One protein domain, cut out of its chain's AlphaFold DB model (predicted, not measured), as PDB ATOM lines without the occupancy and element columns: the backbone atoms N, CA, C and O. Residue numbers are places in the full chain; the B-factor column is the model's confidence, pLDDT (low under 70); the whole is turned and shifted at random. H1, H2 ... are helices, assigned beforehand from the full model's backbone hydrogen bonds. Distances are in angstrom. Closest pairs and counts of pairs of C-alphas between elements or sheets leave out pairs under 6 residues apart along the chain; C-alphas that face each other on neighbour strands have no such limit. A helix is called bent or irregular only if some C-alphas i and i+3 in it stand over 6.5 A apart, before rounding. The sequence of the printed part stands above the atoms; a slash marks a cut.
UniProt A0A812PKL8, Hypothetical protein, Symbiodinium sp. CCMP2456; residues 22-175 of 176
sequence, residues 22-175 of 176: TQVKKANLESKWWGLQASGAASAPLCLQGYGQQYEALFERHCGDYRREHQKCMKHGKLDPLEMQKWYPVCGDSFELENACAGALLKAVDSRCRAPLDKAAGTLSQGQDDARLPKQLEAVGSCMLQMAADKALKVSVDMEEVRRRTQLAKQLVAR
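This is residues 22 to 175 of the 176 residues of the protein "Hypothetical protein" of Symbiodinium sp. CCMP2456 (UniProt A0A812PKL8). A lopsided arch: H3 and H4a form its span, the hairpin of H4b and H5 one leg, H6 packs on H4a toward the other end, and H1 and H2 sit in the hollow. The 154 printed residues have six named helices, H1 to H6, and no named strand. It is all helix, compact, with a radius of gyration of the C-alphas of 17.2 A, spanning 50 by 33 by 26 A.

Find C-alpha 22 at (-5.898, 26.737, 9.437), where H1, residues 22 to 26, begins; H2 is 32 to 38. H3, 44 to 76, is irregular: C-alphas 50 and 53 are 8.5 A apart. H4, 84 to 124, assigned as one helix by its hydrogen bonds, is bent, C-alphas 112 and 115 being 7.9 A apart; its arms are H4a, 84 to 112, 34.5 A long and irregular, with C-alphas 90 and 93 7.8 A apart, and H4b, 115 to 124. H5 is 133 to 149; H6, 159 to 173, ends at (-17.517, 13.180, 10.186).

Look first at the hairpin H3 and H4a, opposite ways at 35.0 degrees, only just steep; their closest C-alphas, His 70 and Ser 94, are 4.9 A apart. H4b and H5 touch, closest at C-alphas 120 and 136, 4.9 A. H6 touches H4a, closest at C-alphas 170 and 89, 5.5 A. H1 touches H4a residues 99 to 106 alone, and H2 touches H4b, closest at C-alphas 33 and 121, 4.7 A. Every O i to N i+4 pair is within hydrogen-bond range in H1, H2, H4b, H5 and H6, but 24 of 29 in H3 and 21 of 25 in H4a.

The farthest C-alphas, Ala 131 and Arg 175, are 52.1 A apart. The printed part has no cut and no long link; residue 175 alone is under pLDDT 70.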
ATOM      1  N   THR A  22      -5.507  27.808  10.363       87.94
ATOM      2  CA  THR A  22      -5.898  26.737   9.437       87.94
ATOM      3  C   THR A  22      -5.817  27.185   7.979       87.94
ATOM      4  O   THR A  22      -5.279  26.446   7.155       87.94
ATOM      5  N   GLN A  23      -6.309  28.385   7.656       91.19
ATOM      6  CA  GLN A  23      -6.227  28.941   6.300       91.19
ATOM      7  C   GLN A  23      -4.771  29.119   5.872       91.19
ATOM      8  O   GLN A  23      -4.393  28.677   4.789       91.19
ATOM      9  N   VAL A  24      -3.941  29.673   6.758       91.88
ATOM     10  CA  VAL A  24      -2.509  29.861   6.508       91.88
ATOM     11  C   VAL A  24      -1.805  28.530   6.236       91.88
ATOM     12  O   VAL A  24      -1.126  28.388   5.221       91.88
ATOM     13  N   LYS A  25      -2.006  27.525   7.096       88.31
ATOM     14  CA  LYS A  25      -1.363  26.208   6.951       88.31
ATOM     15  C   LYS A  25      -1.786  25.479   5.676       88.31
ATOM     16  O   LYS A  25      -0.971  24.800   5.063       88.31
ATOM     17  N   LYS A  26      -3.051  25.610   5.264       85.94
ATOM     18  CA  LYS A  26      -3.579  24.941   4.063       85.94
ATOM     19  C   LYS A  26      -3.189  25.638   2.755       85.94
ATOM     20  O   LYS A  26      -3.235  25.000   1.705       85.94
ATOM     21  N   ALA A  27      -2.842  26.923   2.791       85.25
ATOM     22  CA  ALA A  27      -2.632  27.717   1.584       85.25
ATOM     23  C   ALA A  27      -1.239  27.557   0.941       85.25
ATOM     24  O   ALA A  27      -1.068  28.036  -0.173       85.25
ATOM     25  N   ASN A  28      -0.285  26.851   1.566       85.06
ATOM     26  CA  ASN A  28       1.075  26.621   1.037       85.06
ATOM     27  C   ASN A  28       1.738  27.911   0.510       85.06
ATOM     28  O   ASN A  28       2.022  28.036  -0.682       85.06
ATOM     29  N   LEU A  29       1.880  28.889   1.403       93.06
ATOM     30  CA  LEU A  29       2.346  30.244   1.100       93.06
ATOM     31  C   LEU A  29       3.878  30.317   1.140       93.06
ATOM     32  O   LEU A  29       4.513  29.597   1.910       93.06
ATOM     33  N   GLU A  30       4.465  31.192   0.328       94.75
ATOM     34  CA  GLU A  30       5.915  31.302   0.161       94.75
ATOM     35  C   GLU A  30       6.562  32.260   1.162       94.75
ATOM     36  O   GLU A  30       7.712  32.041   1.560       94.75
ATOM     37  N   SER A  31       5.867  33.333   1.562       95.81
ATOM     38  CA  SER A  31       6.438  34.277   2.518       95.81
ATOM     39  C   SER A  31       6.615  33.653   3.901       95.81
ATOM     40  O   SER A  31       5.725  32.994   4.447       95.81
ATOM     41  N   LYS A  32       7.749  33.965   4.535       95.31
ATOM     42  CA  LYS A  32       8.058  33.541   5.908       95.31
ATOM     43  C   LYS A  32       7.111  34.153   6.941       95.31
ATOM     44  O   LYS A  32       6.945  33.585   8.020       95.31
ATOM     45  N   TRP A  33       6.473  35.280   6.612       95.75
ATOM     46  CA  TRP A  33       5.514  35.959   7.486       95.75
ATOM     47  C   TRP A  33       4.394  35.025   7.948       95.75
ATOM     48  O   TRP A  33       4.060  34.966   9.130       95.75
ATOM     49  N   TRP A  34       3.845  34.243   7.023       94.25
ATOM     50  CA  TRP A  34       2.713  33.370   7.303       94.25
ATOM     51  C   TRP A  34       3.068  32.244   8.270       94.25
ATOM     52  O   TRP A  34       2.274  31.911   9.149       94.25
ATOM     53  N   GLY A  35       4.288  31.710   8.171       92.94
ATOM     54  CA  GLY A  35       4.811  30.756   9.148       92.94
ATOM     55  C   GLY A  35       4.869  31.351  10.557       92.94
ATOM     56  O   GLY A  35       4.428  30.709  11.508       92.94
ATOM     57  N   LEU A  36       5.331  32.603  10.678       93.62
ATOM     58  CA  LEU A  36       5.386  33.327  11.954       93.62
ATOM     59  C   LEU A  36       3.992  33.627  12.517       93.62
ATOM     60  O   LEU A  36       3.785  33.552  13.724       93.62
ATOM     61  N   GLN A  37       3.011  33.930  11.672       92.38
ATOM     62  CA  GLN A  37       1.627  34.090  12.116       92.38
ATOM     63  C   GLN A  37       1.031  32.765  12.596       92.38
ATOM     64  O   GLN A  37       0.410  32.710  13.656       92.38
ATOM     65  N   ALA A  38       1.239  31.680  11.848       91.62
ATOM     66  CA  ALA A  38       0.701  30.368  12.192       91.62
ATOM     67  C   ALA A  38       1.296  29.790  13.486       91.62
ATOM     68  O   ALA A  38       0.631  28.986  14.144       91.62
ATOM     69  N   SER A  39       2.526  30.182  13.843       91.31
ATOM     70  CA  SER A  39       3.175  29.831  15.111       91.31
ATOM     71  C   SER A  39       2.839  30.783  16.265       91.31
ATOM     72  O   SER A  39       3.195  30.493  17.403       91.31
ATOM     73  N   GLY A  40       2.158  31.902  15.993       89.69
ATOM     74  CA  GLY A  40       1.822  32.931  16.982       89.69
ATOM     75  C   GLY A  40       2.913  33.980  17.225       89.69
ATOM     76  O   GLY A  40       2.682  34.914  17.991       89.69
ATOM     77  N   ALA A  41       4.069  33.881  16.560       91.38
ATOM     78  CA  ALA A  41       5.144  34.874  16.650       91.38
ATOM     79  C   ALA A  41       4.735  36.234  16.051       91.38
ATOM     80  O   ALA A  41       5.046  37.284  16.617       91.38
ATOM     81  N   ALA A  42       3.992  36.230  14.938       90.31
ATOM     82  CA  ALA A  42       3.280  37.410  14.444       90.31
ATOM     83  C   ALA A  42       1.876  37.431  15.059       90.31
ATOM     84  O   ALA A  42       0.943  36.812  14.545       90.31
ATOM     85  N   SER A  43       1.737  38.109  16.198       88.12
ATOM     86  CA  SER A  43       0.484  38.153  16.951       88.12
ATOM     87  C   SER A  43      -0.630  38.883  16.185       88.12
ATOM     88  O   SER A  43      -0.380  39.689  15.279       88.12
ATOM     89  N   ALA A  44      -1.887  38.622  16.560       86.44
ATOM     90  CA  ALA A  44      -3.038  39.271  15.935       86.44
ATOM     91  C   ALA A  44      -2.952  40.813  15.963       86.44
ATOM     92  O   ALA A  44      -3.182  41.399  14.909       86.44
ATOM     93  N   PRO A  45      -2.555  41.496  17.060       88.38
ATOM     94  CA  PRO A  45      -2.373  42.952  17.051       88.38
ATOM     95  C   PRO A  45      -1.449  43.465  15.936       88.38
ATOM     96  O   PRO A  45      -1.821  44.400  15.228       88.38
ATOM     97  N   LEU A  46      -0.302  42.811  15.712       88.50
ATOM     98  CA  LEU A  46       0.637  43.182  14.644       88.50
ATOM     99  C   LEU A  46       0.024  42.967  13.256       88.50
ATOM    100  O   LEU A  46       0.143  43.818  12.378       88.50
ATOM    101  N   CYS A  47      -0.681  41.853  13.061       89.81
ATOM    102  CA  CYS A  47      -1.354  41.554  11.797       89.81
ATOM    103  C   CYS A  47      -2.498  42.545  11.509       89.81
ATOM    104  O   CYS A  47      -2.659  43.019  10.383       89.81
ATOM    105  N   LEU A  48      -3.274  42.903  12.535       89.12
ATOM    106  CA  LEU A  48      -4.360  43.881  12.457       89.12
ATOM    107  C   LEU A  48      -3.838  45.299  12.185       89.12
ATOM    108  O   LEU A  48      -4.519  46.072  11.511       89.12
ATOM    109  N   GLN A  49      -2.654  45.644  12.698       86.38
ATOM    110  CA  GLN A  49      -1.962  46.894  12.379       86.38
ATOM    111  C   GLN A  49      -1.410  46.887  10.949       86.38
ATOM    112  O   GLN A  49      -1.545  47.883  10.246       86.38
ATOM    113  N   GLY A  50      -0.800  45.778  10.525       86.62
ATOM    114  CA  GLY A  50      -0.127  45.684   9.233       86.62
ATOM    115  C   GLY A  50      -1.074  45.589   8.041       86.62
ATOM    116  O   GLY A  50      -0.855  46.262   7.044       86.62
ATOM    117  N   TYR A  51      -2.110  44.748   8.105       91.44
ATOM    118  CA  TYR A  51      -2.940  44.472   6.923       91.44
ATOM    119  C   TYR A  51      -4.409  44.122   7.192       91.44
ATOM    120  O   TYR A  51      -5.167  43.923   6.240       91.44
ATOM    121  N   GLY A  52      -4.829  43.995   8.455       91.75
ATOM    122  CA  GLY A  52      -6.113  43.366   8.786       91.75
ATOM    123  C   GLY A  52      -7.351  44.050   8.190       91.75
ATOM    124  O   GLY A  52      -8.307  43.373   7.819       91.75
ATOM    125  N   GLN A  53      -7.333  45.375   8.045       91.81
ATOM    126  CA  GLN A  53      -8.440  46.123   7.437       91.81
ATOM    127  C   GLN A  53      -8.548  45.853   5.927       91.81
ATOM    128  O   GLN A  53      -9.618  45.572   5.395       91.81
ATOM    129  N   GLN A  54      -7.426  45.909   5.216       93.19
ATOM    130  CA  GLN A  54      -7.379  45.703   3.769       93.19
ATOM    131  C   GLN A  54      -7.667  44.244   3.417       93.19
ATOM    132  O   GLN A  54      -8.345  43.969   2.428       93.19
ATOM    133  N   TYR A  55      -7.197  43.307   4.244       94.56
ATOM    134  CA  TYR A  55      -7.542  41.900   4.093       94.56
ATOM    135  C   TYR A  55      -9.038  41.652   4.298       94.56
ATOM    136  O   TYR A  55      -9.624  40.912   3.515       94.56
ATOM    137  N   GLU A  56      -9.676  42.290   5.284       93.06
ATOM    138  CA  GLU A  56     -11.132  42.207   5.455       93.06
ATOM    139  C   GLU A  56     -11.875  42.694   4.204       93.06
ATOM    140  O   GLU A  56     -12.746  41.989   3.699       93.06
ATOM    141  N   ALA A  57     -11.500  43.857   3.664       92.06
ATOM    142  CA  ALA A  57     -12.139  44.416   2.474       92.06
ATOM    143  C   ALA A  57     -11.997  43.494   1.250       92.06
ATOM    144  O   ALA A  57     -12.966  43.253   0.525       92.06
ATOM    145  N   LEU A  58     -10.801  42.934   1.039       93.94
ATOM    146  CA  LEU A  58     -10.553  41.936  -0.001       93.94
ATOM    147  C   LEU A  58     -11.374  40.663   0.234       93.94
ATOM    148  O   LEU A  58     -11.987  40.136  -0.695       93.94
ATOM    149  N   PHE A  59     -11.425  40.184   1.475       94.69
ATOM    150  CA  PHE A  59     -12.192  39.003   1.840       94.69
ATOM    151  C   PHE A  59     -13.683  39.208   1.572       94.69
ATOM    152  O   PHE A  59     -14.311  38.362   0.944       94.69
ATOM    153  N   GLU A  60     -14.264  40.320   2.013       93.19
ATOM    154  CA  GLU A  60     -15.684  40.610   1.810       93.19
ATOM    155  C   GLU A  60     -16.016  40.725   0.315       93.19
ATOM    156  O   GLU A  60     -17.037  40.198  -0.127       93.19
ATOM    157  N   ARG A  61     -15.126  41.340  -0.477       92.19
ATOM    158  CA  ARG A  61     -15.280  41.476  -1.933       92.19
ATOM    159  C   ARG A  61     -15.234  40.135  -2.669       92.19
ATOM    160  O   ARG A  61     -15.984  39.960  -3.624       92.19
ATOM    161  N   HIS A  62     -14.335  39.227  -2.289       93.69
ATOM    162  CA  HIS A  62     -14.073  37.999  -3.054       93.69
ATOM    163  C   HIS A  62     -14.738  36.748  -2.471       93.69
ATOM    164  O   HIS A  62     -15.117  35.852  -3.219       93.69
ATOM    165  N   CYS A  63     -14.876  36.682  -1.150       94.12
ATOM    166  CA  CYS A  63     -15.321  35.505  -0.406       94.12
ATOM    167  C   CYS A  63     -16.580  35.767   0.439       94.12
ATOM    168  O   CYS A  63     -17.091  34.848   1.081       94.12
ATOM    169  N   GLY A  64     -17.085  37.008   0.460       93.31
ATOM    170  CA  GLY A  64     -18.211  37.415   1.304       93.31
ATOM    171  C   GLY A  64     -19.511  36.668   1.009       93.31
ATOM    172  O   GLY A  64     -20.272  36.398   1.938       93.31
ATOM    173  N   ASP A  65     -19.753  36.282  -0.247       93.50
ATOM    174  CA  ASP A  65     -20.933  35.490  -0.618       93.50
ATOM    175  C   ASP A  65     -20.908  34.102   0.027       93.50
ATOM    176  O   ASP A  65     -21.862  33.741   0.714       93.50
ATOM    177  N   TYR A  66     -19.785  33.380  -0.060       93.88
ATOM    178  CA  TYR A  66     -19.633  32.070   0.586       93.88
ATOM    179  C   TYR A  66     -19.806  32.154   2.107       93.88
ATOM    180  O   TYR A  66     -20.497  31.329   2.709       93.88
ATOM    181  N   ARG A  67     -19.249  33.200   2.738       93.88
ATOM    182  CA  ARG A  67     -19.444  33.454   4.174       93.88
ATOM    183  C   ARG A  67     -20.920  33.679   4.510       93.88
ATOM    184  O   ARG A  67     -21.412  33.144   5.503       93.88
ATOM    185  N   ARG A  68     -21.636  34.482   3.716       95.44
ATOM    186  CA  ARG A  68     -23.073  34.737   3.915       95.44
ATOM    187  C   ARG A  68     -23.891  33.459   3.768       95.44
ATOM    188  O   ARG A  68     -24.777  33.229   4.589       95.44
ATOM    189  N   GLU A  69     -23.593  32.635   2.769       95.19
ATOM    190  CA  GLU A  69     -24.256  31.344   2.561       95.19
ATOM    191  C   GLU A  69     -24.045  30.407   3.750       95.19
ATOM    192  O   GLU A  69     -25.018  29.877   4.296       95.19
ATOM    193  N   HIS A  70     -22.804  30.289   4.225       94.56
ATOM    194  CA  HIS A  70     -22.472  29.487   5.397       94.56
ATOM    195  C   HIS A  70     -23.208  29.974   6.650       94.56
ATOM    196  O   HIS A  70     -23.903  29.199   7.313       94.56
ATOM    197  N   GLN A  71     -23.159  31.277   6.936       94.25
ATOM    198  CA  GLN A  71     -23.877  31.863   8.071       94.25
ATOM    199  C   GLN A  71     -25.394  31.683   7.966       94.25
ATOM    200  O   GLN A  71     -26.057  31.454   8.980       94.25
ATOM    201  N   LYS A  72     -25.963  31.790   6.759       96.12
ATOM    202  CA  LYS A  72     -27.393  31.571   6.519       96.12
ATOM    203  C   LYS A  72     -27.779  30.124   6.815       96.12
ATOM    204  O   LYS A  72     -28.779  29.914   7.500       96.12
ATOM    205  N   CYS A  73     -26.985  29.155   6.357       95.12
ATOM    206  CA  CYS A  73     -27.207  27.736   6.632       95.12
ATOM    207  C   CYS A  73     -27.172  27.444   8.142       95.12
ATOM    208  O   CYS A  73     -28.137  26.904   8.687       95.12
ATOM    209  N   MET A  74     -26.126  27.912   8.834       95.56
ATOM    210  CA  MET A  74     -25.966  27.748  10.285       95.56
ATOM    211  C   MET A  74     -27.152  28.320  11.070       95.56
ATOM    212  O   MET A  74     -27.715  27.652  11.938       95.56
ATOM    213  N   LYS A  75     -27.575  29.547  10.736       94.44
ATOM    214  CA  LYS A  75     -28.699  30.222  11.402       94.44
ATOM    215  C   LYS A  75     -30.033  29.532  11.138       94.44
ATOM    216  O   LYS A  75     -30.824  29.385  12.065       94.44
ATOM    217  N   HIS A  76     -30.293  29.119   9.897       93.75
ATOM    218  CA  HIS A  76     -31.550  28.463   9.540       93.75
ATOM    219  C   HIS A  76     -31.704  27.114  10.250       93.75
ATOM    220  O   HIS A  76     -32.771  26.823  10.784       93.75
ATOM    221  N   GLY A  77     -30.620  26.337  10.333       87.94
ATOM    222  CA  GLY A  77     -30.595  25.067  11.056       87.94
ATOM    223  C   GLY A  77     -30.493  25.197  12.579       87.94
ATOM    224  O   GLY A  77     -30.519  24.175  13.256       87.94
ATOM    225  N   LYS A  78     -30.358  26.421  13.122       93.75
ATOM    226  CA  LYS A  78     -30.060  26.685  14.546       93.75
ATOM    227  C   LYS A  78     -28.896  25.826  15.061       93.75
ATOM    228  O   LYS A  78     -28.947  25.279  16.158       93.75
ATOM    229  N   LEU A  79     -27.877  25.678  14.223       94.00
ATOM    230  CA  LEU A  79     -26.750  24.790  14.465       94.00
ATOM    231  C   LEU A  79     -25.730  25.475  15.376       94.00
ATOM    232  O   LEU A  79     -25.420  26.651  15.177       94.00
ATOM    233  N   ASP A  80     -25.192  24.738  16.347       91.56
ATOM    234  CA  ASP A  80     -24.111  25.222  17.206       91.56
ATOM    235  C   ASP A  80     -22.777  25.171  16.437       91.56
ATOM    236  O   ASP A  80     -22.351  24.079  16.062       91.56
ATOM    237  N   PRO A  81     -22.085  26.306  16.203       89.75
ATOM    238  CA  PRO A  81     -20.779  26.324  15.543       89.75
ATOM    239  C   PRO A  81     -19.705  25.469  16.231       89.75
ATOM    240  O   PRO A  81     -18.754  25.051  15.568       89.75
ATOM    241  N   LEU A  82     -19.842  25.204  17.532       91.81
ATOM    242  CA  LEU A  82     -18.910  24.377  18.299       91.81
ATOM    243  C   LEU A  82     -19.148  22.873  18.088       91.81
ATOM    244  O   LEU A  82     -18.225  22.077  18.251       91.81
ATOM    245  N   GLU A  83     -20.342  22.471  17.649       92.00
ATOM    246  CA  GLU A  83     -20.698  21.070  17.407       92.00
ATOM    247  C   GLU A  83     -20.497  20.685  15.933       92.00
ATOM    248  O   GLU A  83     -21.446  20.398  15.198       92.00
ATOM    249  N   MET A  84     -19.233  20.662  15.489       89.38
ATOM    250  CA  MET A  84     -18.855  20.389  14.091       89.38
ATOM    251  C   MET A  84     -19.500  19.132  13.503       89.38
ATOM    252  O   MET A  84     -19.922  19.150  12.347       89.38
ATOM    253  N   GLN A  85     -19.649  18.070  14.295       90.44
ATOM    254  CA  GLN A  85     -20.286  16.829  13.848       90.44
ATOM    255  C   GLN A  85     -21.737  17.021  13.392       90.44
ATOM    256  O   GLN A  85     -22.189  16.339  12.474       90.44
ATOM    257  N   LYS A  86     -22.463  17.970  13.991       90.62
ATOM    258  CA  LYS A  86     -23.868  18.230  13.665       90.62
ATOM    259  C   LYS A  86     -24.011  19.160  12.472       90.62
ATOM    260  O   LYS A  86     -24.861  18.935  11.613       90.62
ATOM    261  N   TRP A  87     -23.193  20.209  12.404       92.94
ATOM    262  CA  TRP A  87     -23.380  21.248  11.395       92.94
ATOM    263  C   TRP A  87     -22.636  20.993  10.091       92.94
ATOM    264  O   TRP A  87     -23.139  21.348   9.024       92.94
ATOM    265  N   TYR A  88     -21.464  20.358  10.137       93.31
ATOM    266  CA  TYR A  88     -20.622  20.166   8.958       93.31
ATOM    267  C   TYR A  88     -21.281  19.303   7.864       93.31
ATOM    268  O   TYR A  88     -21.191  19.672   6.691       93.31
ATOM    269  N   PRO A  89     -22.015  18.213   8.174       91.69
ATOM    270  CA  PRO A  89     -22.743  17.459   7.150       91.69
ATOM    271  C   PRO A  89     -23.769  18.297   6.372       91.69
ATOM    272  O   PRO A  89     -23.984  18.050   5.186       91.69
ATOM    273  N   VAL A  90     -24.355  19.310   7.019       91.38
ATOM    274  CA  VAL A  90     -25.421  20.154   6.456       91.38
ATOM    275  C   VAL A  90     -24.851  21.397   5.765       91.38
ATOM    276  O   VAL A  90     -25.193  21.680   4.622       91.38
ATOM    277  N   CYS A  91     -23.953  22.123   6.434       92.50
ATOM    278  CA  CYS A  91     -23.452  23.432   5.996       92.50
ATOM    279  C   CYS A  91     -21.989  23.419   5.513       92.50
ATOM    280  O   CYS A  91     -21.453  24.460   5.121       92.50
ATOM    281  N   GLY A  92     -21.337  22.252   5.509       91.69
ATOM    282  CA  GLY A  92     -19.911  22.103   5.205       91.69
ATOM    283  C   GLY A  92     -19.507  22.558   3.804       91.69
ATOM    284  O   GLY A  92     -18.405  23.061   3.637       91.69
ATOM    285  N   ASP A  93     -20.391  22.468   2.804       91.56
ATOM    286  CA  ASP A  93     -20.057  22.882   1.430       91.56
ATOM    287  C   ASP A  93     -19.748  24.383   1.360       91.56
ATOM    288  O   ASP A  93     -18.689  24.781   0.879       91.56
ATOM    289  N   SER A  94     -20.630  25.217   1.920       91.44
ATOM    290  CA  SER A  94     -20.419  26.668   1.995       91.44
ATOM    291  C   SER A  94     -19.210  27.054   2.857       91.44
ATOM    292  O   SER A  94     -18.483  27.986   2.517       91.44
ATOM    293  N   PHE A  95     -18.944  26.304   3.932       92.31
ATOM    294  CA  PHE A  95     -17.766  26.511   4.776       92.31
ATOM    295  C   PHE A  95     -16.457  26.194   4.040       92.31
ATOM    296  O   PHE A  95     -15.486  26.949   4.136       92.31
ATOM    297  N   GLU A  96     -16.397  25.089   3.296       92.75
ATOM    298  CA  GLU A  96     -15.199  24.720   2.538       92.75
ATOM    299  C   GLU A  96     -14.967  25.667   1.356       92.75
ATOM    300  O   GLU A  96     -13.821  26.022   1.081       92.75
ATOM    301  N   LEU A  97     -16.032  26.168   0.717       92.75
ATOM    302  CA  LEU A  97     -15.933  27.217  -0.304       92.75
ATOM    303  C   LEU A  97     -15.383  28.530   0.266       92.75
ATOM    304  O   LEU A  97     -14.466  29.112  -0.320       92.75
ATOM    305  N   GLU A  98     -15.875  28.965   1.431       93.31
ATOM    306  CA  GLU A  98     -15.339  30.135   2.136       93.31
ATOM    307  C   GLU A  98     -13.837  29.959   2.414       93.31
ATOM    308  O   GLU A  98     -13.034  30.844   2.106       93.31
ATOM    309  N   ASN A  99     -13.430  28.800   2.943       92.94
ATOM    310  CA  ASN A  99     -12.028  28.527   3.267       92.94
ATOM    311  C   ASN A  99     -11.131  28.404   2.033       92.94
ATOM    312  O   ASN A  99      -9.990  28.868   2.061       92.94
ATOM    313  N   ALA A 100     -11.618  27.798   0.953       92.94
ATOM    314  CA  ALA A 100     -10.867  27.690  -0.288       92.94
ATOM    315  C   ALA A 100     -10.689  29.055  -0.959       92.94
ATOM    316  O   ALA A 100      -9.588  29.370  -1.415       92.94
ATOM    317  N   CYS A 101     -11.725  29.897  -0.935       94.56
ATOM    318  CA  CYS A 101     -11.628  31.287  -1.364       94.56
ATOM    319  C   CYS A 101     -10.608  32.065  -0.532       94.56
ATOM    320  O   CYS A 101      -9.730  32.717  -1.098       94.56
ATOM    321  N   ALA A 102     -10.652  31.932   0.797       94.81
ATOM    322  CA  ALA A 102      -9.675  32.551   1.686       94.81
ATOM    323  C   ALA A 102      -8.240  32.106   1.357       94.81
ATOM    324  O   ALA A 102      -7.338  32.933   1.264       94.81
ATOM    325  N   GLY A 103      -8.030  30.807   1.124       94.50
ATOM    326  CA  GLY A 103      -6.728  30.259   0.737       94.50
ATOM    327  C   GLY A 103      -6.230  30.778  -0.615       94.50
ATOM    328  O   GLY A 103      -5.059  31.130  -0.745       94.50
ATOM    329  N   ALA A 104      -7.108  30.874  -1.615       94.00
ATOM    330  CA  ALA A 104      -6.772  31.437  -2.923       94.00
ATOM    331  C   ALA A 104      -6.456  32.941  -2.835       94.00
ATOM    332  O   ALA A 104      -5.484  33.404  -3.433       94.00
ATOM    333  N   LEU A 105      -7.227  33.695  -2.044       95.44
ATOM    334  CA  LEU A 105      -6.963  35.105  -1.771       95.44
ATOM    335  C   LEU A 105      -5.606  35.284  -1.079       95.44
ATOM    336  O   LEU A 105      -4.828  36.148  -1.479       95.44
ATOM    337  N   LEU A 106      -5.293  34.441  -0.092       95.19
ATOM    338  CA  LEU A 106      -4.004  34.462   0.597       95.19
ATOM    339  C   LEU A 106      -2.838  34.210  -0.347       95.19
ATOM    340  O   LEU A 106      -1.855  34.933  -0.270       95.19
ATOM    341  N   LYS A 107      -2.953  33.248  -1.268       94.81
ATOM    342  CA  LYS A 107      -1.926  33.016  -2.297       94.81
ATOM    343  C   LYS A 107      -1.714  34.239  -3.188       94.81
ATOM    344  O   LYS A 107      -0.580  34.572  -3.516       94.81
ATOM    345  N   ALA A 108      -2.793  34.922  -3.572       94.19
ATOM    346  CA  ALA A 108      -2.696  36.122  -4.396       94.19
ATOM    347  C   ALA A 108      -2.029  37.287  -3.642       94.19
ATOM    348  O   ALA A 108      -1.196  37.995  -4.211       94.19
ATOM    349  N   VAL A 109      -2.368  37.462  -2.359       94.44
ATOM    350  CA  VAL A 109      -1.715  38.432  -1.467       94.44
ATOM    351  C   VAL A 109      -0.246  38.085  -1.268       94.44
ATOM    352  O   VAL A 109       0.602  38.952  -1.436       94.44
ATOM    353  N   ASP A 110       0.058  36.831  -0.949       95.38
ATOM    354  CA  ASP A 110       1.414  36.343  -0.732       95.38
ATOM    355  C   ASP A 110       2.289  36.591  -1.957       95.38
ATOM    356  O   ASP A 110       3.310  37.251  -1.839       95.38
ATOM    357  N   SER A 111       1.843  36.190  -3.149       94.50
ATOM    358  CA  SER A 111       2.599  36.374  -4.391       94.50
ATOM    359  C   SER A 111       2.946  37.842  -4.672       94.50
ATOM    360  O   SER A 111       4.066  38.152  -5.077       94.50
ATOM    361  N   ARG A 112       2.008  38.767  -4.437       94.06
ATOM    362  CA  ARG A 112       2.184  40.187  -4.784       94.06
ATOM    363  C   ARG A 112       2.828  41.018  -3.680       94.06
ATOM    364  O   ARG A 112       3.609  41.918  -3.970       94.06
ATOM    365  N   CYS A 113       2.537  40.701  -2.423       95.88
ATOM    366  CA  CYS A 113       3.084  41.378  -1.250       95.88
ATOM    367  C   CYS A 113       4.232  40.605  -0.593       95.88
ATOM    368  O   CYS A 113       4.635  40.946   0.518       95.88
ATOM    369  N   ARG A 114       4.814  39.611  -1.277       96.56
ATOM    370  CA  ARG A 114       5.892  38.768  -0.741       96.56
ATOM    371  C   ARG A 114       7.050  39.575  -0.177       96.56
ATOM    372  O   ARG A 114       7.475  39.352   0.948       96.56
ATOM    373  N   ALA A 115       7.555  40.532  -0.952       96.81
ATOM    374  CA  ALA A 115       8.731  41.305  -0.572       96.81
ATOM    375  C   ALA A 115       8.537  42.111   0.731       96.81
ATOM    376  O   ALA A 115       9.385  41.991   1.619       96.81
ATOM    377  N   PRO A 116       7.470  42.922   0.902       97.06
ATOM    378  CA  PRO A 116       7.233  43.590   2.180       97.06
ATOM    379  C   PRO A 116       6.922  42.607   3.320       97.06
ATOM    380  O   PRO A 116       7.400  42.827   4.431       97.06
ATOM    381  N   LEU A 117       6.210  41.503   3.057       97.19
ATOM    382  CA  LEU A 117       5.941  40.470   4.066       97.19
ATOM    383  C   LEU A 117       7.235  39.809   4.574       97.19
ATOM    384  O   LEU A 117       7.436  39.696   5.781       97.19
ATOM    385  N   ASP A 118       8.154  39.443   3.679       97.75
ATOM    386  CA  ASP A 118       9.433  38.823   4.041       97.75
ATOM    387  C   ASP A 118      10.363  39.794   4.780       97.75
ATOM    388  O   ASP A 118      11.073  39.384   5.701       97.75
ATOM    389  N   LYS A 119      10.330  41.091   4.444       97.00
ATOM    390  CA  LYS A 119      11.052  42.118   5.212       97.00
ATOM    391  C   LYS A 119      10.501  42.246   6.631       97.00
ATOM    392  O   LYS A 119      11.283  42.228   7.580       97.00
ATOM    393  N   ALA A 120       9.178  42.316   6.784       96.62
ATOM    394  CA  ALA A 120       8.535  42.348   8.097       96.62
ATOM    395  C   ALA A 120       8.841  41.078   8.905       96.62
ATOM    396  O   ALA A 120       9.164  41.166  10.088       96.62
ATOM    397  N   ALA A 121       8.826  39.906   8.264       96.50
ATOM    398  CA  ALA A 121       9.169  38.631   8.890       96.50
ATOM    399  C   ALA A 121      10.629  38.582   9.360       96.50
ATOM    400  O   ALA A 121      10.915  38.104  10.460       96.50
ATOM    401  N   GLY A 122      11.553  39.095   8.541       96.81
ATOM    402  CA  GLY A 122      12.969  39.194   8.878       96.81
ATOM    403  C   GLY A 122      13.216  40.087  10.091       96.81
ATOM    404  O   GLY A 122      13.967  39.699  10.980       96.81
ATOM    405  N   THR A 123      12.544  41.240  10.167       95.75
ATOM    406  CA  THR A 123      12.614  42.123  11.339       95.75
ATOM    407  C   THR A 123      11.981  41.481  12.572       95.75
ATOM    408  O   THR A 123      12.606  41.447  13.624       95.75
ATOM    409  N   LEU A 124      10.790  40.891  12.439       94.75
ATOM    410  CA  LEU A 124      10.094  40.236  13.549       94.75
ATOM    411  C   LEU A 124      10.909  39.083  14.155       94.75
ATOM    412  O   LEU A 124      10.891  38.877  15.364       94.75
ATOM    413  N   SER A 125      11.660  38.357  13.323       93.69
ATOM    414  CA  SER A 125      12.540  37.270  13.770       93.69
ATOM    415  C   SER A 125      13.735  37.757  14.606       93.69
ATOM    416  O   SER A 125      14.378  36.941  15.258       93.69
ATOM    417  N   GLN A 126      14.041  39.060  14.598       91.25
ATOM    418  CA  GLN A 126      15.068  39.681  15.447       91.25
ATOM    419  C   GLN A 126      14.499  40.196  16.779       91.25
ATOM    420  O   GLN A 126      15.264  40.438  17.709       91.25
ATOM    421  N   GLY A 127      13.175  40.321  16.889       88.88
ATOM    422  CA  GLY A 127      12.472  40.747  18.097       88.88
ATOM    423  C   GLY A 127      11.217  41.556  17.771       88.88
ATOM    424  O   GLY A 127      11.172  42.289  16.784       88.88
ATOM    425  N   GLN A 128      10.187  41.441  18.612       86.19
ATOM    426  CA  GLN A 128       8.962  42.242  18.475       86.19
ATOM    427  C   GLN A 128       9.191  43.729  18.790       86.19
ATOM    428  O   GLN A 128       8.511  44.574  18.215       86.19
ATOM    429  N   ASP A 129      10.182  44.043  19.630       87.56
ATOM    430  CA  ASP A 129      10.538  45.412  20.030       87.56
ATOM    431  C   ASP A 129      11.479  46.116  19.038       87.56
ATOM    432  O   ASP A 129      11.982  47.211  19.301       87.56
ATOM    433  N   ASP A 130      11.754  45.500  17.884       92.19
ATOM    434  CA  ASP A 130      12.603  46.109  16.871       92.19
ATOM    435  C   ASP A 130      11.957  47.391  16.321       92.19
ATOM    436  O   ASP A 130      10.889  47.366  15.702       92.19
ATOM    437  N   ALA A 131      12.645  48.522  16.486       92.81
ATOM    438  CA  ALA A 131      12.158  49.840  16.078       92.81
ATOM    439  C   ALA A 131      11.847  49.956  14.570       92.81
ATOM    440  O   ALA A 131      11.155  50.881  14.146       92.81
ATOM    441  N   ARG A 132      12.345  49.032  13.737       94.62
ATOM    442  CA  ARG A 132      12.065  48.997  12.294       94.62
ATOM    443  C   ARG A 132      10.752  48.288  11.976       94.62
ATOM    444  O   ARG A 132      10.233  48.497  10.878       94.62
ATOM    445  N   LEU A 133      10.217  47.467  12.885       93.56
ATOM    446  CA  LEU A 133       9.028  46.645  12.646       93.56
ATOM    447  C   LEU A 133       7.800  47.480  12.248       93.56
ATOM    448  O   LEU A 133       7.182  47.122  11.243       93.56
ATOM    449  N   PRO A 134       7.473  48.615  12.907       93.69
ATOM    450  CA  PRO A 134       6.347  49.454  12.492       93.69
ATOM    451  C   PRO A 134       6.451  49.904  11.030       93.69
ATOM    452  O   PRO A 134       5.506  49.740  10.264       93.69
ATOM    453  N   LYS A 135       7.637  50.356  10.601       94.62
ATOM    454  CA  LYS A 135       7.891  50.763   9.211       94.62
ATOM    455  C   LYS A 135       7.750  49.599   8.223       94.62
ATOM    456  O   LYS A 135       7.287  49.796   7.102       94.62
ATOM    457  N   GLN A 136       8.146  48.382   8.607       95.94
ATOM    458  CA  GLN A 136       7.927  47.211   7.749       95.94
ATOM    459  C   GLN A 136       6.438  46.863   7.642       95.94
ATOM    460  O   GLN A 136       5.969  46.539   6.553       95.94
ATOM    461  N   LEU A 137       5.678  46.979   8.735       95.00
ATOM    462  CA  LEU A 137       4.228  46.770   8.723       95.00
ATOM    463  C   LEU A 137       3.498  47.822   7.879       95.00
ATOM    464  O   LEU A 137       2.578  47.468   7.148       95.00
ATOM    465  N   GLU A 138       3.939  49.081   7.889       94.94
ATOM    466  CA  GLU A 138       3.422  50.123   6.989       94.94
ATOM    467  C   GLU A 138       3.646  49.781   5.508       94.94
ATOM    468  O   GLU A 138       2.771  50.014   4.669       94.94
ATOM    469  N   ALA A 139       4.796  49.187   5.170       96.25
ATOM    470  CA  ALA A 139       5.071  48.727   3.810       96.25
ATOM    471  C   ALA A 139       4.158  47.555   3.403       96.25
ATOM    472  O   ALA A 139       3.686  47.512   2.264       96.25
ATOM    473  N   VAL A 140       3.862  46.635   4.332       96.69
ATOM    474  CA  VAL A 140       2.859  45.575   4.122       96.69
ATOM    475  C   VAL A 140       1.478  46.195   3.885       96.69
ATOM    476  O   VAL A 140       0.832  45.871   2.887       96.69
ATOM    477  N   GLY A 141       1.056  47.137   4.731       94.75
ATOM    478  CA  GLY A 141      -0.225  47.832   4.597       94.75
ATOM    479  C   GLY A 141      -0.355  48.601   3.285       94.75
ATOM    480  O   GLY A 141      -1.391  48.537   2.626       94.75
ATOM    481  N   SER A 142       0.722  49.250   2.842       95.19
ATOM    482  CA  SER A 142       0.777  49.950   1.554       95.19
ATOM    483  C   SER A 142       0.591  48.996   0.372       95.19
ATOM    484  O   SER A 142      -0.180  49.291  -0.541       95.19
ATOM    485  N   CYS A 143       1.231  47.822   0.403       96.69
ATOM    486  CA  CYS A 143       1.017  46.799  -0.622       96.69
ATOM    487  C   CYS A 143      -0.429  46.285  -0.620       96.69
ATOM    488  O   CYS A 143      -1.058  46.146  -1.668       96.69
ATOM    489  N   MET A 144      -1.000  46.067   0.563       95.06
ATOM    490  CA  MET A 144      -2.380  45.605   0.714       95.06
ATOM    491  C   MET A 144      -3.409  46.639   0.240       95.06
ATOM    492  O   MET A 144      -4.432  46.272  -0.336       95.06
ATOM    493  N   LEU A 145      -3.132  47.931   0.417       93.62
ATOM    494  CA  LEU A 145      -3.941  49.011  -0.151       93.62
ATOM    495  C   LEU A 145      -3.911  48.989  -1.685       93.62
ATOM    496  O   LEU A 145      -4.962  49.092  -2.315       93.62
ATOM    497  N   GLN A 146      -2.734  48.795  -2.287       93.94
ATOM    498  CA  GLN A 146      -2.606  48.651  -3.742       93.94
ATOM    499  C   GLN A 146      -3.364  47.420  -4.252       93.94
ATOM    500  O   GLN A 146      -4.073  47.500  -5.252       93.94
ATOM    501  N   MET A 147      -3.276  46.302  -3.529       93.19
ATOM    502  CA  MET A 147      -4.040  45.086  -3.812       93.19
ATOM    503  C   MET A 147      -5.550  45.323  -3.785       93.19
ATOM    504  O   MET A 147      -6.251  44.903  -4.702       93.19
ATOM    505  N   ALA A 148      -6.052  46.004  -2.755       88.81
ATOM    506  CA  ALA A 148      -7.473  46.315  -2.621       88.81
ATOM    507  C   ALA A 148      -7.980  47.239  -3.742       88.81
ATOM    508  O   ALA A 148      -9.113  47.081  -4.204       88.81
ATOM    509  N   ALA A 149      -7.136  48.165  -4.202       89.38
ATOM    510  CA  ALA A 149      -7.433  49.053  -5.320       89.38
ATOM    511  C   ALA A 149      -7.366  48.354  -6.691       89.38
ATOM    512  O   ALA A 149      -7.972  48.839  -7.653       89.38
ATOM    513  N   ASP A 150      -6.672  47.217  -6.800       90.12
ATOM    514  CA  ASP A 150      -6.573  46.480  -8.055       90.12
ATOM    515  C   ASP A 150      -7.914  45.814  -8.416       90.12
ATOM    516  O   ASP A 150      -8.390  44.846  -7.810       90.12
ATOM    517  N   LYS A 151      -8.546  46.338  -9.468       82.00
ATOM    518  CA  LYS A 151      -9.783  45.779 -10.020       82.00
ATOM    519  C   LYS A 151      -9.542  44.474 -10.783       82.00
ATOM    520  O   LYS A 151     -10.477  43.687 -10.895       82.00
ATOM    521  N   ALA A 152      -8.320  44.230 -11.255       85.06
ATOM    522  CA  ALA A 152      -7.929  43.041 -12.001       85.06
ATOM    523  C   ALA A 152      -7.508  41.863 -11.107       85.06
ATOM    524  O   ALA A 152      -7.209  40.788 -11.632       85.06
ATOM    525  N   LEU A 153      -7.501  42.027  -9.778       87.62
ATOM    526  CA  LEU A 153      -7.257  40.922  -8.859       87.62
ATOM    527  C   LEU A 153      -8.310  39.821  -9.069       87.62
ATOM    528  O   LEU A 153      -9.497  40.009  -8.797       87.62
ATOM    529  N   LYS A 154      -7.858  38.661  -9.549       84.62
ATOM    530  CA  LYS A 154      -8.682  37.464  -9.713       84.62
ATOM    531  C   LYS A 154      -8.335  36.460  -8.624       84.62
ATOM    532  O   LYS A 154      -7.183  36.059  -8.493       84.62
ATOM    533  N   VAL A 155      -9.351  36.038  -7.882       88.50
ATOM    534  CA  VAL A 155      -9.263  34.948  -6.908       88.50
ATOM    535  C   VAL A 155     -10.030  33.769  -7.491       88.50
ATOM    536  O   VAL A 155     -11.256  33.804  -7.564       88.50
ATOM    537  N   SER A 156      -9.310  32.758  -7.975       84.88
ATOM    538  CA  SER A 156      -9.902  31.549  -8.552       84.88
ATOM    539  C   SER A 156      -9.967  30.439  -7.509       84.88
ATOM    540  O   SER A 156      -8.936  30.036  -6.967       84.88
ATOM    541  N   VAL A 157     -11.170  29.930  -7.260       87.81
ATOM    542  CA  VAL A 157     -11.406  28.771  -6.395       87.81
ATOM    543  C   VAL A 157     -11.532  27.529  -7.264       87.81
ATOM    544  O   VAL A 157     -12.318  27.513  -8.210       87.81
ATOM    545  N   ASP A 158     -10.773  26.486  -6.936       87.12
ATOM    546  CA  ASP A 158     -10.931  25.171  -7.552       87.12
ATOM    547  C   ASP A 158     -12.169  24.479  -6.964       87.12
ATOM    548  O   ASP A 158     -12.126  23.854  -5.902       87.12
ATOM    549  N   MET A 159     -13.305  24.662  -7.635       87.44
ATOM    550  CA  MET A 159     -14.601  24.164  -7.174       87.44
ATOM    551  C   MET A 159     -14.661  22.632  -7.131       87.44
ATOM    552  O   MET A 159     -15.381  22.077  -6.297       87.44
ATOM    553  N   GLU A 160     -13.935  21.944  -8.014       87.56
ATOM    554  CA  GLU A 160     -13.918  20.481  -8.055       87.56
ATOM    555  C   GLU A 160     -13.130  19.915  -6.879       87.56
ATOM    556  O   GLU A 160     -13.631  19.041  -6.165       87.56
ATOM    557  N   GLU A 161     -11.947  20.467  -6.607       87.50
ATOM    558  CA  GLU A 161     -11.143  20.050  -5.462       87.50
ATOM    559  C   GLU A 161     -11.851  20.351  -4.136       87.50
ATOM    560  O   GLU A 161     -11.803  19.533  -3.213       87.50
ATOM    561  N   VAL A 162     -12.566  21.481  -4.040       89.12
ATOM    562  CA  VAL A 162     -13.399  21.785  -2.867       89.12
ATOM    563  C   VAL A 162     -14.468  20.719  -2.678       89.12
ATOM    564  O   VAL A 162     -14.521  20.109  -1.615       89.12
ATOM    565  N   ARG A 163     -15.273  20.425  -3.708       88.00
ATOM    566  CA  ARG A 163     -16.327  19.399  -3.614       88.00
ATOM    567  C   ARG A 163     -15.766  18.041  -3.208       88.00
ATOM    568  O   ARG A 163     -16.327  17.395  -2.323       88.00
ATOM    569  N   ARG A 164     -14.649  17.623  -3.811       88.94
ATOM    570  CA  ARG A 164     -13.986  16.351  -3.494       88.94
ATOM    571  C   ARG A 164     -13.570  16.293  -2.023       88.94
ATOM    572  O   ARG A 164     -13.855  15.308  -1.342       88.94
ATOM    573  N   ARG A 165     -12.931  17.350  -1.513       86.06
ATOM    574  CA  ARG A 165     -12.516  17.437  -0.103       86.06
ATOM    575  C   ARG A 165     -13.702  17.445   0.844       86.06
ATOM    576  O   ARG A 165     -13.666  16.721   1.837       86.06
ATOM    577  N   THR A 166     -14.753  18.199   0.534       89.50
ATOM    578  CA  THR A 166     -15.936  18.258   1.394       89.50
ATOM    579  C   THR A 166     -16.638  16.910   1.470       89.50
ATOM    580  O   THR A 166     -17.024  16.487   2.555       89.50
ATOM    581  N   GLN A 167     -16.761  16.186   0.353       88.69
ATOM    582  CA  GLN A 167     -17.338  14.839   0.354       88.69
ATOM    583  C   GLN A 167     -16.536  13.875   1.235       88.69
ATOM    584  O   GLN A 167     -17.122  13.171   2.057       88.69
ATOM    585  N   LEU A 168     -15.205  13.884   1.119       87.06
ATOM    586  CA  LEU A 168     -14.329  13.077   1.974       87.06
ATOM    587  C   LEU A 168     -14.481  13.455   3.454       87.06
ATOM    588  O   LEU A 168     -14.630  12.582   4.305       87.06
ATOM    589  N   ALA A 169     -14.500  14.748   3.768       86.56
ATOM    590  CA  ALA A 169     -14.655  15.226   5.135       86.56
ATOM    591  C   ALA A 169     -16.027  14.866   5.726       86.56
ATOM    592  O   ALA A 169     -16.097  14.404   6.862       86.56
ATOM    593  N   LYS A 170     -17.113  14.978   4.950       87.88
ATOM    594  CA  LYS A 170     -18.457  14.546   5.367       87.88
ATOM    595  C   LYS A 170     -18.500  13.047   5.679       87.88
ATOM    596  O   LYS A 170     -19.100  12.661   6.676       87.88
ATOM    597  N   GLN A 171     -17.831  12.211   4.881       85.69
ATOM    598  CA  GLN A 171     -17.730  10.772   5.155       85.69
ATOM    599  C   GLN A 171     -16.965  10.472   6.447       85.69
ATOM    600  O   GLN A 171     -17.327   9.541   7.160       85.69
ATOM    601  N   LEU A 172     -15.916  11.239   6.752       84.50
ATOM    602  CA  LEU A 172     -15.153  11.082   7.991       84.50
ATOM    603  C   LEU A 172     -15.965  11.523   9.211       84.50
ATOM    604  O   LEU A 172     -15.996  10.809  10.206       84.50
ATOM    605  N   VAL A 173     -16.661  12.657   9.112       82.25
ATOM    606  CA  VAL A 173     -17.517  13.180  10.186       82.25
ATOM    607  C   VAL A 173     -18.708  12.260  10.460       82.25
ATOM    608  O   VAL A 173     -19.072  12.086  11.610       82.25
ATOM    609  N   ALA A 174     -19.290  11.628   9.438       72.44
ATOM    610  CA  ALA A 174     -20.405  10.693   9.618       72.44
ATOM    611  C   ALA A 174     -20.001   9.340  10.242       72.44
ATOM    612  O   ALA A 174     -20.874   8.554  10.607       72.44
ATOM    613  N   ARG A 175     -18.699   9.031  10.313       67.94
ATOM    614  CA  ARG A 175     -18.168   7.775  10.872       67.94
ATOM    615  C   ARG A 175     -17.694   7.895  12.324       67.94
ATOM    616  O   ARG A 175     -17.377   6.859  12.905       67.94
TER     617      ARG A 175